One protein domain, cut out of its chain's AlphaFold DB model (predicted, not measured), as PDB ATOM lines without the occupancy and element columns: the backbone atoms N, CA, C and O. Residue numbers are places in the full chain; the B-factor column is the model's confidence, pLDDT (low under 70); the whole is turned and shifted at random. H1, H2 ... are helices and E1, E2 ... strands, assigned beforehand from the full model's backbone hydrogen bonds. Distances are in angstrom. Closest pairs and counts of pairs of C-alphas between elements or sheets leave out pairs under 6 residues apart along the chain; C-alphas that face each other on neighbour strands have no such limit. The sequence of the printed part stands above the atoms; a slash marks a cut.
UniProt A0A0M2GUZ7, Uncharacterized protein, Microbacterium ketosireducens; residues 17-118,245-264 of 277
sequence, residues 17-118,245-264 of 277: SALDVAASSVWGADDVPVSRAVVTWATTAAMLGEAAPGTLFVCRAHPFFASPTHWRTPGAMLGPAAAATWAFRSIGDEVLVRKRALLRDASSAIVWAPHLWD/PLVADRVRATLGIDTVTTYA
ATOM      1  N   SER A  17     -57.284  39.006 -22.598       81.88
ATOM      2  CA  SER A  17     -58.053  38.761 -23.820       81.88
ATOM      3  C   SER A  17     -57.950  39.910 -24.825       81.88
ATOM      4  O   SER A  17     -58.086  39.675 -26.019       81.88
ATOM      5  N   ALA A  18     -57.681  41.141 -24.375       83.94
ATOM      6  CA  ALA A  18     -57.443  42.283 -25.257       83.94
ATOM      7  C   ALA A  18     -56.091  42.192 -25.986       83.94
ATOM      8  O   ALA A  18     -55.909  42.837 -27.014       83.94
ATOM      9  N   LEU A  19     -55.165  41.360 -25.495       84.50
ATOM     10  CA  LEU A  19     -53.951  40.993 -26.221       84.50
ATOM     11  C   LEU A  19     -54.160  39.797 -27.157       84.50
ATOM     12  O   LEU A  19     -53.187  39.375 -27.761       84.50
ATOM     13  N   ASP A  20     -55.370  39.238 -27.279       82.69
ATOM     14  CA  ASP A  20     -55.659  38.026 -28.067       82.69
ATOM     15  C   ASP A  20     -54.782  36.819 -27.673       82.69
ATOM     16  O   ASP A  20     -54.234  36.084 -28.489       82.69
ATOM     17  N   VAL A  21     -54.581  36.648 -26.366       79.38
ATOM     18  CA  VAL A  21     -53.749  35.578 -25.808       79.38
ATOM     19  C   VAL A  21     -54.641  34.467 -25.264       79.38
ATOM     20  O   VAL A  21     -55.474  34.688 -24.381       79.38
ATOM     21  N   ALA A  22     -54.432  33.240 -25.742       73.62
ATOM     22  CA  ALA A  22     -55.089  32.061 -25.188       73.62
ATOM     23  C   ALA A  22     -54.643  31.806 -23.737       73.62
ATOM     24  O   ALA A  22     -53.476  31.975 -23.392       73.62
ATOM     25  N   ALA A  23     -55.535  31.296 -22.883       66.38
ATOM     26  CA  ALA A  23     -55.198  30.997 -21.484       66.38
ATOM     27  C   ALA A  23     -54.024  30.004 -21.331       66.38
ATOM     28  O   ALA A  23     -53.295  30.057 -20.344       66.38
ATOM     29  N   SER A  24     -53.810  29.121 -22.316       64.62
ATOM     30  CA  SER A  24     -52.668  28.194 -22.365       64.62
ATOM     31  C   SER A  24     -51.312  28.882 -22.524       64.62
ATOM     32  O   SER A  24     -50.287  28.252 -22.261       64.62
ATOM     33  N   SER A  25     -51.318  30.148 -22.937       79.38
ATOM     34  CA  SER A  25     -50.142  30.970 -23.187       79.38
ATOM     35  C   SER A  25     -49.752  31.836 -21.983       79.38
ATOM     36  O   SER A  25     -48.989  32.787 -22.137       79.38
ATOM     37  N   VAL A  26     -50.289  31.543 -20.793       83.12
ATOM     38  CA  VAL A  26     -49.983  32.252 -19.543       83.12
ATOM     39  C   VAL A  26     -49.345  31.291 -18.540       83.12
ATOM     40  O   VAL A  26     -49.870  30.205 -18.288       83.12
ATOM     41  N   TRP A  27     -48.229  31.695 -17.932       83.31
ATOM     42  CA  TRP A  27     -47.507  30.907 -16.924       83.31
ATOM     43  C   TRP A  27     -47.009  31.794 -15.797       83.31
ATOM     44  O   TRP A  27     -46.497  32.869 -16.057       83.31
ATOM     45  N   GLY A  28     -47.063  31.339 -14.554       82.38
ATOM     46  CA  GLY A  28     -46.579  32.138 -13.431       82.38
ATOM     47  C   GLY A  28     -47.196  31.704 -12.119       82.38
ATOM     48  O   GLY A  28     -47.765  30.614 -12.033       82.38
ATOM     49  N   ALA A  29     -47.057  32.558 -11.109       74.50
ATOM     50  CA  ALA A  29     -47.865  32.451  -9.901       74.50
ATOM     51  C   ALA A  29     -49.351  32.706 -10.222       74.50
ATOM     52  O   ALA A  29     -49.674  33.367 -11.208       74.50
ATOM     53  N   ASP A  30     -50.245  32.171  -9.392       76.19
ATOM     54  CA  ASP A  30     -51.666  32.514  -9.457       76.19
ATOM     55  C   ASP A  30     -51.870  33.921  -8.853       76.19
ATOM     56  O   ASP A  30     -51.131  34.330  -7.954       76.19
ATOM     57  N   ASP A  31     -52.866  34.664  -9.344       82.06
ATOM     58  CA  ASP A  31     -53.271  35.979  -8.812       82.06
ATOM     59  C   ASP A  31     -52.164  37.056  -8.755       82.06
ATOM     60  O   ASP A  31     -52.164  37.916  -7.870       82.06
ATOM     61  N   VAL A  32     -51.237  37.060  -9.722       84.50
ATOM     62  CA  VAL A  32     -50.141  38.044  -9.767       84.50
ATOM     63  C   VAL A  32     -50.681  39.486  -9.802       84.50
ATOM     64  O   VAL A  32     -51.429  39.826 -10.728       84.50
ATOM     65  N   PRO A  33     -50.286  40.363  -8.853       88.12
ATOM     66  CA  PRO A  33     -50.632  41.782  -8.867       88.12
ATOM     67  C   PRO A  33     -49.693  42.526  -9.823       88.12
ATOM     68  O   PRO A  33     -48.681  43.100  -9.415       88.12
ATOM     69  N   VAL A  34     -49.997  42.467 -11.119       92.00
ATOM     70  CA  VAL A  34     -49.137  43.072 -12.140       92.00
ATOM     71  C   VAL A  34     -49.098  44.588 -11.971       92.00
ATOM     72  O   VAL A  34     -50.126  45.255 -11.974       92.00
ATOM     73  N   SER A  35     -47.884  45.120 -11.849       92.50
ATOM     74  CA  SER A  35     -47.612  46.564 -11.763       92.50
ATOM     75  C   SER A  35     -46.673  47.057 -12.862       92.50
ATOM     76  O   SER A  35     -46.517  48.260 -13.061       92.50
ATOM     77  N   ARG A  36     -46.027  46.126 -13.573       96.00
ATOM     78  CA  ARG A  36     -45.066  46.404 -14.638       96.00
ATOM     79  C   ARG A  36     -45.060  45.284 -15.663       96.00
ATOM     80  O   ARG A  36     -45.364  44.137 -15.327       96.00
ATOM     81  N   ALA A  37     -44.649  45.603 -16.882       97.00
ATOM     82  CA  ALA A  37     -44.441  44.621 -17.929       97.00
ATOM     83  C   ALA A  37     -43.059  44.756 -18.574       97.00
ATOM     84  O   ALA A  37     -42.508  45.850 -18.681       97.00
ATOM     85  N   VAL A  38     -42.520  43.625 -19.011       97.38
ATOM     86  CA  VAL A  38     -41.264  43.530 -19.754       97.38
ATOM     87  C   VAL A  38     -41.554  42.823 -21.069       97.38
ATOM     88  O   VAL A  38     -41.960  41.661 -21.071       97.38
ATOM     89  N   VAL A  39     -41.339  43.512 -22.184       97.06
ATOM     90  CA  VAL A  39     -41.427  42.939 -23.530       97.06
ATOM     91  C   VAL A  39     -40.063  42.403 -23.938       97.06
ATOM     92  O   VAL A  39     -39.069  43.127 -23.904       97.06
ATOM     93  N   THR A  40     -40.001  41.136 -24.325       95.44
ATOM     94  CA  THR A  40     -38.739  40.462 -24.652       95.44
ATOM     95  C   THR A  40     -38.927  39.441 -25.763       95.44
ATOM     96  O   THR A  40     -40.028  38.939 -25.975       95.44
ATOM     97  N   TRP A  41     -37.851  39.077 -26.460       92.62
ATOM     98  CA  TRP A  41     -37.913  37.978 -27.419       92.62
ATOM     99  C   TRP A  41     -38.186  36.644 -26.707       92.62
ATOM    100  O   TRP A  41     -39.171  35.982 -27.012       92.62
ATOM    101  N   ALA A  42     -37.411  36.294 -25.678       91.50
ATOM    102  CA  ALA A  42     -37.611  35.092 -24.864       91.50
ATOM    103  C   ALA A  42     -37.399  35.366 -23.370       91.50
ATOM    104  O   ALA A  42     -36.796  36.355 -22.958       91.50
ATOM    105  N   THR A  43     -37.870  34.451 -22.523       91.56
ATOM    106  CA  THR A  43     -37.714  34.567 -21.070       91.56
ATOM    107  C   THR A  43     -36.561  33.696 -20.571       91.56
ATOM    108  O   THR A  43     -36.739  32.500 -20.367       91.56
ATOM    109  N   THR A  44     -35.354  34.231 -20.384       90.44
ATOM    110  CA  THR A  44     -34.210  33.442 -19.872       90.44
ATOM    111  C   THR A  44     -34.217  33.341 -18.346       90.44
ATOM    112  O   THR A  44     -34.893  34.107 -17.665       90.44
ATOM    113  N   ALA A  45     -33.480  32.380 -17.779       89.94
ATOM    114  CA  ALA A  45     -33.357  32.265 -16.323       89.94
ATOM    115  C   ALA A  45     -32.664  33.488 -15.694       89.94
ATOM    116  O   ALA A  45     -33.079  33.912 -14.623       89.94
ATOM    117  N   ALA A  46     -31.668  34.069 -16.375       89.62
ATOM    118  CA  ALA A  46     -30.989  35.289 -15.934       89.62
ATOM    119  C   ALA A  46     -31.980  36.456 -15.795       89.62
ATOM    120  O   ALA A  46     -32.139  37.001 -14.709       89.62
ATOM    121  N   MET A  47     -32.753  36.729 -16.850       91.19
ATOM    122  CA  MET A  47     -33.781  37.774 -16.843       91.19
ATOM    123  C   MET A  47     -34.844  37.542 -15.757       91.19
ATOM    124  O   MET A  47     -35.237  38.470 -15.057       91.19
ATOM    125  N   LEU A  48     -35.308  36.297 -15.580       92.25
ATOM    126  CA  LEU A  48     -36.265  35.966 -14.517       92.25
ATOM    127  C   LEU A  48     -35.664  36.112 -13.109       92.25
ATOM    128  O   LEU A  48     -36.404  36.362 -12.164       92.25
ATOM    129  N   GLY A  49     -34.349  35.945 -12.959       91.88
ATOM    130  CA  GLY A  49     -33.634  36.113 -11.691       91.88
ATOM    131  C   GLY A  49     -33.562  37.561 -11.216       91.88
ATOM    132  O   GLY A  49     -33.459  37.804 -10.018       91.88
ATOM    133  N   GLU A  50     -33.668  38.507 -12.145       91.19
ATOM    134  CA  GLU A  50     -33.661  39.952 -11.891       91.19
ATOM    135  C   GLU A  50     -35.081  40.544 -11.832       91.19
ATOM    136  O   GLU A  50     -35.265  41.750 -11.657       91.19
ATOM    137  N   ALA A  51     -36.107  39.698 -11.974       91.75
ATOM    138  CA  ALA A  51     -37.498  40.114 -11.983       91.75
ATOM    139  C   ALA A  51     -37.914  40.717 -10.636       91.75
ATOM    140  O   ALA A  51     -37.791  40.097  -9.579       91.75
ATOM    141  N   ALA A  52     -38.498  41.909 -10.678       93.75
ATOM    142  CA  ALA A  52     -39.155  42.472  -9.510       93.75
ATOM    143  C   ALA A  52     -40.538  41.833  -9.279       93.75
ATOM    144  O   ALA A  52     -41.175  41.392 -10.243       93.75
ATOM    145  N   PRO A  53     -41.059  41.859  -8.037       93.81
ATOM    146  CA  PRO A  53     -42.417  41.421  -7.742       93.81
ATOM    147  C   PRO A  53     -43.484  42.055  -8.643       93.81
ATOM    148  O   PRO A  53     -43.462  43.266  -8.874       93.81
ATOM    149  N   GLY A  54     -44.429  41.246  -9.134       93.00
ATOM    150  CA  GLY A  54     -45.533  41.722  -9.974       93.00
ATOM    151  C   GLY A  54     -45.130  42.076 -11.410       93.00
ATOM    152  O   GLY A  54     -45.765  42.939 -12.024       93.00
ATOM    153  N   THR A  55     -44.074  41.452 -11.939       95.81
ATOM    154  CA  THR A  55     -43.657  41.625 -13.338       95.81
ATOM    155  C   THR A  55     -44.440  40.698 -14.265       95.81
ATOM    156  O   THR A  55     -44.525  39.489 -14.039       95.81
ATOM    157  N   LEU A  56     -44.976  41.269 -15.345       95.31
ATOM    158  CA  LEU A  56     -45.524  40.538 -16.483       95.31
ATOM    159  C   LEU A  56     -44.526  40.517 -17.644       95.31
ATOM    160  O   LEU A  56     -44.293  41.529 -18.295       95.31
ATOM    161  N   PHE A  57     -43.967  39.358 -17.952       95.00
ATOM    162  CA  PHE A  57     -43.157  39.163 -19.149       95.00
ATOM    163  C   PHE A  57     -44.062  38.886 -20.344       95.00
ATOM    164  O   PHE A  57     -44.824  37.926 -20.320       95.00
ATOM    165  N   VAL A  58     -43.965  39.684 -21.401       94.81
ATOM    166  CA  VAL A  58     -44.635  39.438 -22.682       94.81
ATOM    167  C   VAL A  58     -43.563  39.009 -23.673       94.81
ATOM    168  O   VAL A  58     -42.625  39.770 -23.916       94.81
ATOM    169  N   CYS A  59     -43.655  37.791 -24.210       93.75
ATOM    170  CA  CYS A  59     -42.616  37.244 -25.078       93.75
ATOM    171  C   CYS A  59     -43.114  36.720 -26.425       93.75
ATOM    172  O   CYS A  59     -44.230  36.200 -26.531       93.75
ATOM    173  N   ARG A  60     -42.247  36.829 -27.440       90.50
ATOM    174  CA  ARG A  60     -42.478  36.298 -28.791       90.50
ATOM    175  C   ARG A  60     -42.122  34.831 -28.897       90.50
ATOM    176  O   ARG A  60     -42.943  34.020 -29.315       90.50
ATOM    177  N   ALA A  61     -40.883  34.501 -28.563       85.62
ATOM    178  CA  ALA A  61     -40.391  33.147 -28.628       85.62
ATOM    179  C   ALA A  61     -41.165  32.300 -27.631       85.62
ATOM    180  O   ALA A  61     -41.531  32.737 -26.529       85.62
ATOM    181  N   HIS A  62     -41.396  31.061 -28.039       72.50
ATOM    182  CA  HIS A  62     -42.070  30.107 -27.194       72.50
ATOM    183  C   HIS A  62     -41.303  30.001 -25.863       72.50
ATOM    184  O   HIS A  62     -40.081  29.822 -25.866       72.50
ATOM    185  N   PRO A  63     -41.963  30.073 -24.694       69.75
ATOM    186  CA  PRO A  63     -41.290  29.886 -23.419       69.75
ATOM    187  C   PRO A  63     -41.103  28.385 -23.203       69.75
ATOM    188  O   PRO A  63     -41.711  27.787 -22.315       69.75
ATOM    189  N   PHE A  64     -40.249  27.782 -24.042       60.88
ATOM    190  CA  PHE A  64     -39.908  26.357 -24.141       60.88
ATOM    191  C   PHE A  64     -39.632  25.694 -22.783       60.88
ATOM    192  O   PHE A  64     -39.742  24.480 -22.647       60.88
ATOM    193  N   PHE A  65     -39.357  26.503 -21.755       61.75
ATOM    194  CA  PHE A  65     -38.973  26.066 -20.424       61.75
ATOM    195  C   PHE A  65     -39.933  26.466 -19.286       61.75
ATOM    196  O   PHE A  65     -39.623  26.272 -18.113       61.75
ATOM    197  N   ALA A  66     -41.100  27.040 -19.595       55.56
ATOM    198  CA  ALA A  66     -42.125  27.351 -18.592       55.56
ATOM    199  C   ALA A  66     -43.190  26.245 -18.499       55.56
ATOM    200  O   ALA A  66     -43.648  25.910 -17.399       55.56
ATOM    201  N   SER A  67     -43.514  25.594 -19.624       57.31
ATOM    202  CA  SER A  67     -44.524  24.536 -19.693       57.31
ATOM    203  C   SER A  67     -44.058  23.311 -20.479       57.31
ATOM    204  O   SER A  67     -43.534  23.445 -21.580       57.31
ATOM    205  N   PRO A  68     -44.313  22.099 -19.964       51.41
ATOM    206  CA  PRO A  68     -43.943  20.869 -20.645       51.41
ATOM    207  C   PRO A  68     -44.891  20.510 -21.796       51.41
ATOM    208  O   PRO A  68     -44.573  19.626 -22.572       51.41
ATOM    209  N   THR A  69     -46.065  21.145 -21.913       53.38
ATOM    210  CA  THR A  69     -47.151  20.688 -22.806       53.38
ATOM    211  C   THR A  69     -47.027  21.107 -24.266       53.38
ATOM    212  O   THR A  69     -47.915  20.791 -25.056       53.38
ATOM    213  N   HIS A  70     -45.976  21.840 -24.624       52.34
ATOM    214  CA  HIS A  70     -45.932  22.576 -25.886       52.34
ATOM    215  C   HIS A  70     -45.038  21.963 -26.964       52.34
ATOM    216  O   HIS A  70     -45.013  22.463 -28.079       52.34
ATOM    217  N   TRP A  71     -44.443  20.793 -26.721       47.84
ATOM    218  CA  TRP A  71     -43.917  19.944 -27.802       47.84
ATOM    219  C   TRP A  71     -45.026  19.289 -28.648       47.84
ATOM    220  O   TRP A  71     -44.841  18.226 -29.234       47.84
ATOM    221  N   ARG A  72     -46.211  19.907 -28.731       45.34
ATOM    222  CA  ARG A  72     -47.207  19.546 -29.734       45.34
ATOM    223  C   ARG A  72     -46.756  20.148 -31.055       45.34
ATOM    224  O   ARG A  72     -47.219  21.220 -31.421       45.34
ATOM    225  N   THR A  73     -45.850  19.465 -31.751       39.69
ATOM    226  CA  THR A  73     -45.572  19.735 -33.162       39.69
ATOM    227  C   THR A  73     -46.919  19.779 -33.894       39.69
ATOM    228  O   THR A  73     -47.650  18.778 -33.845       39.69
ATOM    229  N   PRO A  74     -47.317  20.907 -34.506       35.59
ATOM    230  CA  PRO A  74     -48.514  20.950 -35.327       35.59
ATOM    231  C   PRO A  74     -48.255  20.101 -36.577       35.59
ATOM    232  O   PRO A  74     -47.662  20.570 -37.534       35.59
ATOM    233  N   GLY A  75     -48.665  18.832 -36.539       38.38
ATOM    234  CA  GLY A  75     -48.690  17.944 -37.701       38.38
ATOM    235  C   GLY A  75     -47.335  17.368 -38.135       38.38
ATOM    236  O   GLY A  75     -46.426  18.076 -38.533       38.38
ATOM    237  N   ALA A  76     -47.253  16.037 -38.122       37.25
ATOM    238  CA  ALA A  76     -46.458  15.233 -39.053       37.25
ATOM    239  C   ALA A  76     -44.945  15.532 -39.188       37.25
ATOM    240  O   ALA A  76     -44.507  16.057 -40.200       37.25
ATOM    241  N   MET A  77     -44.131  15.029 -38.252       40.66
ATOM    242  CA  MET A  77     -42.881  14.342 -38.655       40.66
ATOM    243  C   MET A  77     -42.295  13.387 -37.605       40.66
ATOM    244  O   MET A  77     -41.400  12.614 -37.924       40.66
ATOM    245  N   LEU A  78     -42.834  13.342 -36.384       40.69
ATOM    246  CA  LEU A  78     -42.517  12.307 -35.397       40.69
ATOM    247  C   LEU A  78     -43.807  11.884 -34.675       40.69
ATOM    248  O   LEU A  78     -44.700  12.705 -34.469       40.69
ATOM    249  N   GLY A  79     -43.930  10.596 -34.340       40.06
ATOM    250  CA  GLY A  79     -45.057  10.013 -33.598       40.06
ATOM    251  C   GLY A  79     -45.287  10.620 -32.200       40.06
ATOM    252  O   GLY A  79     -44.718  11.651 -31.854       40.06
ATOM    253  N   PRO A  80     -46.167  10.003 -31.387       43.12
ATOM    254  CA  PRO A  80     -47.153  10.698 -30.562       43.12
ATOM    255  C   PRO A  80     -46.532  11.838 -29.744       43.12
ATOM    256  O   PRO A  80     -45.857  11.604 -28.747       43.12
ATOM    257  N   ALA A  81     -46.844  13.078 -30.126       45.19
ATOM    258  CA  ALA A  81     -46.419  14.328 -29.483       45.19
ATOM    259  C   ALA A  81     -46.722  14.417 -27.965       45.19
ATOM    260  O   ALA A  81     -46.204  15.275 -27.247       45.19
ATOM    261  N   ALA A  82     -47.530  13.489 -27.443       46.41
ATOM    262  CA  ALA A  82     -47.696  13.251 -26.014       46.41
ATOM    263  C   ALA A  82     -46.401  12.767 -25.321       46.41
ATOM    264  O   ALA A  82     -46.182  13.108 -24.160       46.41
ATOM    265  N   ALA A  83     -45.523  12.033 -26.013       45.81
ATOM    266  CA  ALA A  83     -44.298  11.453 -25.459       45.81
ATOM    267  C   ALA A  83     -43.212  12.503 -25.161       45.81
ATOM    268  O   ALA A  83     -42.595  12.440 -24.102       45.81
ATOM    269  N   ALA A  84     -43.028  13.515 -26.018       49.41
ATOM    270  CA  ALA A  84     -42.055  14.594 -25.788       49.41
ATOM    271  C   ALA A  84     -42.459  15.506 -24.609       49.41
ATOM    272  O   ALA A  84     -41.633  15.877 -23.777       49.41
ATOM    273  N   THR A  85     -43.759  15.786 -24.474       49.25
ATOM    274  CA  THR A  85     -44.331  16.489 -23.309       49.25
ATOM    275  C   THR A  85     -44.139  15.699 -22.005       49.25
ATOM    276  O   THR A  85     -43.891  16.278 -20.943       49.25
ATOM    277  N   TRP A  86     -44.269  14.370 -22.074       44.75
ATOM    278  CA  TRP A  86     -44.065  13.479 -20.934       44.75
ATOM    279  C   TRP A  86     -42.583  13.398 -20.552       44.75
ATOM    280  O   TRP A  86     -42.270  13.540 -19.374       44.75
ATOM    281  N   ALA A  87     -41.684  13.314 -21.541       52.03
ATOM    282  CA  ALA A  87     -40.236  13.261 -21.355       52.03
ATOM    283  C   ALA A  87     -39.707  14.455 -20.545       52.03
ATOM    284  O   ALA A  87     -39.060  14.257 -19.523       52.03
ATOM    285  N   PHE A  88     -40.056  15.699 -20.897       53.31
ATOM    286  CA  PHE A  88     -39.587  16.864 -20.128       53.31
ATOM    287  C   PHE A  88     -40.152  16.928 -18.699       53.31
ATOM    288  O   PHE A  88     -39.459  17.382 -17.789       53.31
ATOM    289  N   ARG A  89     -41.389  16.455 -18.460       52.47
ATOM    290  CA  ARG A  89     -41.917  16.318 -17.086       52.47
ATOM    291  C   ARG A  89     -41.181  15.239 -16.298       52.47
ATOM    292  O   ARG A  89     -40.953  15.441 -15.112       52.47
ATOM    293  N   SER A  90     -40.848  14.115 -16.930       51.97
ATOM    294  CA  SER A  90     -40.201  12.979 -16.269       51.97
ATOM    295  C   SER A  90     -38.700  13.171 -16.052       51.97
ATOM    296  O   SER A  90     -38.153  12.545 -15.154       51.97
ATOM    297  N   ILE A  91     -38.038  14.028 -16.839       58.69
ATOM    298  CA  ILE A  91     -36.582  14.251 -16.754       58.69
ATOM    299  C   ILE A  91     -36.202  15.190 -15.594       58.69
ATOM    300  O   ILE A  91     -35.061  15.164 -15.149       58.69
ATOM    301  N   GLY A  92     -37.139  15.982 -15.049       67.56
ATOM    302  CA  GLY A  92     -36.854  16.837 -13.887       67.56
ATOM    303  C   GLY A  92     -35.791  17.905 -14.161       67.56
ATOM    304  O   GLY A  92     -35.030  18.249 -13.262       67.56
ATOM    305  N   ASP A  93     -35.738  18.403 -15.400       82.06
ATOM    306  CA  ASP A  93     -34.718  19.344 -15.862       82.06
ATOM    307  C   ASP A  93     -34.594  20.573 -14.939       82.06
ATOM    308  O   ASP A  93     -35.581  21.247 -14.612       82.06
ATOM    309  N   GLU A  94     -33.365  20.856 -14.509       84.38
ATOM    310  CA  GLU A  94     -33.067  21.887 -13.516       84.38
ATOM    311  C   GLU A  94     -33.434  23.293 -14.011       84.38
ATOM    312  O   GLU A  94     -33.928  24.110 -13.230       84.38
ATOM    313  N   VAL A  95     -33.292  23.571 -15.312       84.38
ATOM    314  CA  VAL A  95     -33.646  24.872 -15.896       84.38
ATOM    315  C   VAL A  95     -35.151  25.102 -15.782       84.38
ATOM    316  O   VAL A  95     -35.580  26.183 -15.369       84.38
ATOM    317  N   LEU A  96     -35.969  24.084 -16.071       81.75
ATOM    318  CA  LEU A  96     -37.427  24.154 -15.895       81.75
ATOM    319  C   LEU A  96     -37.805  24.431 -14.438       81.75
ATOM    320  O   LEU A  96     -38.630  25.306 -14.151       81.75
ATOM    321  N   VAL A  97     -37.223  23.662 -13.516       84.44
ATOM    322  CA  VAL A  97     -37.504  23.772 -12.081       84.44
ATOM    323  C   VAL A  97     -37.120  25.160 -11.580       84.44
ATOM    324  O   VAL A  97     -37.933  25.822 -10.925       84.44
ATOM    325  N   ARG A  98     -35.926  25.639 -11.946       88.50
ATOM    326  CA  ARG A  98     -35.407  26.933 -11.510       88.50
ATOM    327  C   ARG A  98     -36.217  28.092 -12.070       88.50
ATOM    328  O   ARG A  98     -36.616  28.955 -11.296       88.50
ATOM    329  N   LYS A  99     -36.543  28.102 -13.366       88.94
ATOM    330  CA  LYS A  99     -37.366  29.174 -13.960       88.94
ATOM    331  C   LYS A  99     -38.750  29.267 -13.321       88.94
ATOM    332  O   LYS A  99     -39.231  30.367 -13.066       88.94
ATOM    333  N   ARG A 100     -39.385  28.130 -13.010       86.50
ATOM    334  CA  ARG A 100     -40.670  28.129 -12.290       86.50
ATOM    335  C   ARG A 100     -40.537  28.630 -10.856       86.50
ATOM    336  O   ARG A 100     -41.457  29.285 -10.380       86.50
ATOM    337  N   ALA A 101     -39.443  28.299 -10.169       88.56
ATOM    338  CA  ALA A 101     -39.168  28.843  -8.844       88.56
ATOM    339  C   ALA A 101     -39.026  30.368  -8.906       88.56
ATOM    340  O   ALA A 101     -39.765  31.049  -8.214       88.56
ATOM    341  N   LEU A 102     -38.217  30.893  -9.833       92.12
ATOM    342  CA  LEU A 102     -38.038  32.338 -10.024       92.12
ATOM    343  C   LEU A 102     -39.365  33.076 -10.261       92.12
ATOM    344  O   LEU A 102     -39.617  34.095  -9.630       92.12
ATOM    345  N   LEU A 103     -40.254  32.535 -11.103       89.62
ATOM    346  CA  LEU A 103     -41.578  33.130 -11.329       89.62
ATOM    347  C   LEU A 103     -42.453  33.150 -10.071       89.62
ATOM    348  O   LEU A 103     -43.165  34.125  -9.843       89.62
ATOM    349  N   ARG A 104     -42.421  32.087  -9.259       89.31
ATOM    350  CA  ARG A 104     -43.179  32.039  -8.000       89.31
ATOM    351  C   ARG A 104     -42.594  32.984  -6.959       89.31
ATOM    352  O   ARG A 104     -43.339  33.767  -6.380       89.31
ATOM    353  N   ASP A 105     -41.282  32.925  -6.755       90.88
ATOM    354  CA  ASP A 105     -40.563  33.705  -5.746       90.88
ATOM    355  C   ASP A 105     -40.715  35.209  -6.025       90.88
ATOM    356  O   ASP A 105     -40.985  35.993  -5.118       90.88
ATOM    357  N   ALA A 106     -40.648  35.600  -7.301       89.50
ATOM    358  CA  ALA A 106     -40.882  36.967  -7.748       89.50
ATOM    359  C   ALA A 106     -42.362  37.286  -8.012       89.50
ATOM    360  O   ALA A 106     -42.635  38.315  -8.619       89.50
ATOM    361  N   SER A 107     -43.326  36.427  -7.641       92.00
ATOM    362  CA  SER A 107     -44.768  36.633  -7.899       92.00
ATOM    363  C   SER A 107     -45.028  37.248  -9.282       92.00
ATOM    364  O   SER A 107     -45.579  38.340  -9.397       92.00
ATOM    365  N   SER A 108     -44.491  36.609 -10.318       92.69
ATOM    366  CA  SER A 108     -44.419  37.122 -11.686       92.69
ATOM    367  C   SER A 108     -45.052  36.136 -12.662       92.69
ATOM    368  O   SER A 108     -45.225  34.948 -12.361       92.69
ATOM    369  N   ALA A 109     -45.395  36.635 -13.845       91.75
ATOM    370  CA  ALA A 109     -46.033  35.851 -14.892       91.75
ATOM    371  C   ALA A 109     -45.401  36.102 -16.262       91.75
ATOM    372  O   ALA A 109     -44.784  37.131 -16.506       91.75
ATOM    373  N   ILE A 110     -45.571  35.139 -17.156       91.75
ATOM    374  CA  ILE A 110     -45.178  35.146 -18.556       91.75
ATOM    375  C   ILE A 110     -46.449  35.003 -19.383       91.75
ATOM    376  O   ILE A 110     -47.282  34.141 -19.103       91.75
ATOM    377  N   VAL A 111     -46.545  35.804 -20.431       91.06
ATOM    378  CA  VAL A 111     -47.526  35.732 -21.501       91.06
ATOM    379  C   VAL A 111     -46.771  35.520 -22.810       91.06
ATOM    380  O   VAL A 111     -45.924  36.329 -23.183       91.06
ATOM    381  N   TRP A 112     -47.074  34.430 -23.510       90.44
ATOM    382  CA  TRP A 112     -46.583  34.184 -24.864       90.44
ATOM    383  C   TRP A 112     -47.600  34.722 -25.862       90.44
ATOM    384  O   TRP A 112     -48.744  34.270 -25.903       90.44
ATOM    385  N   ALA A 113     -47.178  35.711 -26.637       89.56
ATOM    386  CA  ALA A 113     -48.052  36.450 -27.534       89.56
ATOM    387  C   ALA A 113     -47.298  36.769 -28.836       89.56
ATOM    388  O   ALA A 113     -46.987  37.931 -29.099       89.56
ATOM    389  N   PRO A 114     -46.935  35.740 -29.627       87.12
ATOM    390  CA  PRO A 114     -46.060  35.901 -30.790       87.12
ATOM    391  C   PRO A 114     -46.659  36.833 -31.846       87.12
ATOM    392  O   PRO A 114     -45.926  37.601 -32.462       87.12
ATOM    393  N   HIS A 115     -47.984  36.825 -31.984       87.12
ATOM    394  CA  HIS A 115     -48.749  37.666 -32.905       87.12
ATOM    395  C   HIS A 115     -48.698  39.157 -32.558       87.12
ATOM    396  O   HIS A 115     -49.011  39.996 -33.398       87.12
ATOM    397  N   LEU A 116     -48.301  39.531 -31.332       89.88
ATOM    398  CA  LEU A 116     -48.124  40.945 -31.001       89.88
ATOM    399  C   LEU A 116     -46.975  41.583 -31.774       89.88
ATOM    400  O   LEU A 116     -46.978  42.798 -31.889       89.88
ATOM    401  N   TRP A 117     -46.036  40.797 -32.303       89.56
ATOM    402  CA  TRP A 117     -44.946  41.274 -33.156       89.56
ATOM    403  C   TRP A 117     -45.390  41.504 -34.610       89.56
ATOM    404  O   TRP A 117     -44.666  42.145 -35.368       89.56
ATOM    405  N   ASP A 118     -46.604  41.088 -34.978       86.56
ATOM    406  CA  ASP A 118     -47.193  41.299 -36.303       86.56
ATOM    407  C   ASP A 118     -48.027  42.602 -36.306       86.56
ATOM    408  O   ASP A 118     -49.228  42.612 -36.578       86.56
ATOM    409  N   PRO A 245     -39.952  47.692 -29.015       96.00
ATOM    410  CA  PRO A 245     -40.507  48.987 -28.616       96.00
ATOM    411  C   PRO A 245     -41.959  49.194 -29.074       96.00
ATOM    412  O   PRO A 245     -42.793  49.601 -28.270       96.00
ATOM    413  N   LEU A 246     -42.297  48.819 -30.314       95.19
ATOM    414  CA  LEU A 246     -43.670  48.920 -30.828       95.19
ATOM    415  C   LEU A 246     -44.622  47.990 -30.069       95.19
ATOM    416  O   LEU A 246     -45.758  48.348 -29.750       95.19
ATOM    417  N   VAL A 247     -44.141  46.795 -29.725       95.56
ATOM    418  CA  VAL A 247     -44.897  45.842 -28.907       95.56
ATOM    419  C   VAL A 247     -45.093  46.375 -27.486       95.56
ATOM    420  O   VAL A 247     -46.187  46.254 -26.938       95.56
ATOM    421  N   ALA A 248     -44.080  47.012 -26.895       96.69
ATOM    422  CA  ALA A 248     -44.178  47.643 -25.580       96.69
ATOM    423  C   ALA A 248     -45.229  48.756 -25.555       96.69
ATOM    424  O   ALA A 248     -46.024  48.817 -24.616       96.69
ATOM    425  N   ASP A 249     -45.298  49.578 -26.601       95.38
ATOM    426  CA  ASP A 249     -46.327  50.610 -26.733       95.38
ATOM    427  C   ASP A 249     -47.730  50.004 -26.833       95.38
ATOM    428  O   ASP A 249     -48.650  50.446 -26.137       95.38
ATOM    429  N   ARG A 250     -47.888  48.927 -27.610       93.75
ATOM    430  CA  ARG A 250     -49.157  48.193 -27.703       93.75
ATOM    431  C   ARG A 250     -49.560  47.569 -26.369       93.75
ATOM    432  O   ARG A 250     -50.724  47.668 -25.985       93.75
ATOM    433  N   VAL A 251     -48.624  46.953 -25.647       94.94
ATOM    434  CA  VAL A 251     -48.867  46.376 -24.314       94.94
ATOM    435  C   VAL A 251     -49.283  47.466 -23.329       94.94
ATOM    436  O   VAL A 251     -50.281  47.288 -22.628       94.94
ATOM    437  N   ARG A 252     -48.583  48.608 -23.317       95.69
ATOM    438  CA  ARG A 252     -48.914  49.769 -22.479       95.69
ATOM    439  C   ARG A 252     -50.334  50.258 -22.747       95.69
ATOM    440  O   ARG A 252     -51.128  50.352 -21.817       95.69
ATOM    441  N   ALA A 253     -50.666  50.496 -24.015       94.19
ATOM    442  CA  ALA A 253     -51.982  50.981 -24.422       94.19
ATOM    443  C   ALA A 253     -53.108  49.976 -24.122       94.19
ATOM    444  O   ALA A 253     -54.193  50.370 -23.706       94.19
ATOM    445  N   THR A 254     -52.852  48.680 -24.314       93.50
ATOM    446  CA  THR A 254     -53.881  47.635 -24.188       93.50
ATOM    447  C   THR A 254     -54.149  47.246 -22.736       93.50
ATOM    448  O   THR A 254     -55.296  47.011 -22.361       93.50
ATOM    449  N   LEU A 255     -53.099  47.149 -21.917       92.62
ATOM    450  CA  LEU A 255     -53.212  46.694 -20.529       92.62
ATOM    451  C   LEU A 255     -53.297  47.838 -19.512       92.62
ATOM    452  O   LEU A 255     -53.593  47.569 -18.352       92.62
ATOM    453  N   GLY A 256     -53.026  49.085 -19.914       93.81
ATOM    454  CA  GLY A 256     -53.019  50.233 -19.002       93.81
ATOM    455  C   GLY A 256     -51.921  50.153 -17.937       93.81
ATOM    456  O   GLY A 256     -52.113  50.614 -16.817       93.81
ATOM    457  N   ILE A 257     -50.791  49.515 -18.256       94.12
ATOM    458  CA  ILE A 257     -49.634  49.399 -17.360       94.12
ATOM    459  C   ILE A 257     -48.684  50.555 -17.662       94.12
ATOM    460  O   ILE A 257     -48.111  50.584 -18.741       94.12
ATOM    461  N   ASP A 258     -48.447  51.463 -16.718       92.25
ATOM    462  CA  ASP A 258     -47.575  52.626 -16.966       92.25
ATOM    463  C   ASP A 258     -46.099  52.235 -17.147       92.25
ATOM    464  O   ASP A 258     -45.374  52.806 -17.965       92.25
ATOM    465  N   THR A 259     -45.644  51.220 -16.409       96.44
ATOM    466  CA  THR A 259     -44.254  50.747 -16.449       96.44
ATOM    467  C   THR A 259     -44.115  49.567 -17.409       96.44
ATOM    468  O   THR A 259     -44.155  48.411 -16.987       96.44
ATOM    469  N   VAL A 260     -43.949  49.853 -18.704       97.62
ATOM    470  CA  VAL A 260     -43.589  48.843 -19.718       97.62
ATOM    471  C   VAL A 260     -42.200  49.135 -20.262       97.62
ATOM    472  O   VAL A 260     -41.982  50.207 -20.832       97.62
ATOM    473  N   THR A 261     -41.283  48.184 -20.100       97.19
ATOM    474  CA  THR A 261     -39.915  48.245 -20.627       97.19
ATOM    475  C   THR A 261     -39.668  47.129 -21.636       97.19
ATOM    476  O   THR A 261     -40.424  46.158 -21.714       97.19
ATOM    477  N   THR A 262     -38.603  47.259 -22.423       96.56
ATOM    478  CA  THR A 262     -38.099  46.182 -23.275       96.56
ATOM    479  C   THR A 262     -36.868  45.544 -22.637       96.56
ATOM    480  O   THR A 262     -36.119  46.198 -21.911       96.56
ATOM    481  N   TYR A 263     -36.658  44.260 -22.905       94.56
ATOM    482  CA  TYR A 263     -35.427  43.548 -22.583       94.56
ATOM    483  C   TYR A 263     -34.882  42.937 -23.873       94.56
ATOM    484  O   TYR A 263     -35.552  42.124 -24.516       94.56
ATOM    485  N   ALA A 264     -33.690  43.370 -24.272       90.75
ATOM    486  CA  ALA A 264     -32.972  42.812 -25.408       90.75
ATOM    487  C   ALA A 264     -32.151  41.618 -24.920       90.75
ATOM    488  O   ALA A 264     -31.381  41.739 -23.969       90.75
TER     489      ALA A 264
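AT A GLANCE: This is residues 17 to 118 and 245 to 264 of the 277 residues of an uncharacterized protein of Microbacterium ketosireducens (UniProt A0A0M2GUZ7). A twisted sheet of five strands makes the core, with H5 covering one face over E2 and E5 and H3 standing up from the other face over E1. Beyond the E1 edge, residues 67 to 81 and H2 form an arm that makes the length, and residues 74 to 79 stick out. The printed part has 122 residues, with five named helices and five named strands in the order E1 E2 H1 E3 H2 H3 E4 H4 H5 E5; the class is mixed, helices and strands. The mixed sheet runs E1 E4 E3 E2 E5. The whole is compact, with a radius of gyration of the C-alphas of 14.8 A and spans of 45 by 31 by 26 A.

HOW THE PARTS SIT: Edge strand E1, residues 26 to 28, is antiparallel to E4, residues 109 to 112, at 156 degrees; N 27 and O 110, 2.9 A apart, are within hydrogen-bond range. E2, residues 36 to 40, is parallel to E3, residues 55 to 59, at 25 degrees, with N 38 and O 56 at 2.8 A. E3 is parallel to E4 at 16 degrees, with N 111 and O 57 at 2.7 A. E2 is also parallel to edge strand E5, residues 259 to 263, at 22 degrees, with N 39 and O 261 at 2.8 A. The sheet is only just strongly twisted, its C-alphas lying up to 4.4 A off the best plane. H1, residues 45 to 49, only grazes the sheet with residues 47 to 48 and touches H3, residues 94 to 105; their closest C-alphas, of Ala 45 and Lys 99, are 5.6 A apart. H2, residues 82 to 91, is not on the sheet and is apart from H3. H3 is over E1 at a height over the sheet of 9.2 A, on a local plane of just 6 C-alphas; its line rises 43 degrees and it stands up from the sheet. E2, H1, E3 and E3, H2 H3, E4 are strand-helix-strand units, parallel neighbour strands with helices between them along the chain, with right-handed crossovers. H4, residues 114 to 117, only grazes the sheet. H5, residues 245 to 255, is close to H4 but not clearly touching, with Leu 116 and Val 247 the closest C-alphas at 6.2 A. H5 is over E2 and, only just, with 3 C-alphas, E5, at a height over the sheet of 8.5 A, slantwise to the strands at 35 degrees to E2 on the local plane. H3 and H5 are on opposite faces, giving three layers, helices on both faces of a sheet. Every O i to N i+4 pair is within hydrogen-bond range in H1, H3 and H5, and 5 of 6 in H2; H4 is too short for one.

IN THESE COORDINATES: E1 begins at C-alpha 26 (-49.983, 32.252, -19.543). From first to last C-alpha, E2 is 13.3 A, E3 12.6 A, H2 14.5 A, H3 16.0 A, H5 15.2 A and E5 12.9 A long. E5 ends at C-alpha 263 (-35.427, 43.548, -22.583).

THE WHOLE: The C-alphas of Gly 79 and Asp 258, the two farthest apart, are 45.8 A apart. Residues 119 to 244 are not printed, and C-alphas 118 and 245 are 12.8 A apart across the cut. The link from E3 to H2, 22 residues, is long. Mean pLDDT of the printed part is 79.6, with residues 23 to 24 and 63 to 92 under 70.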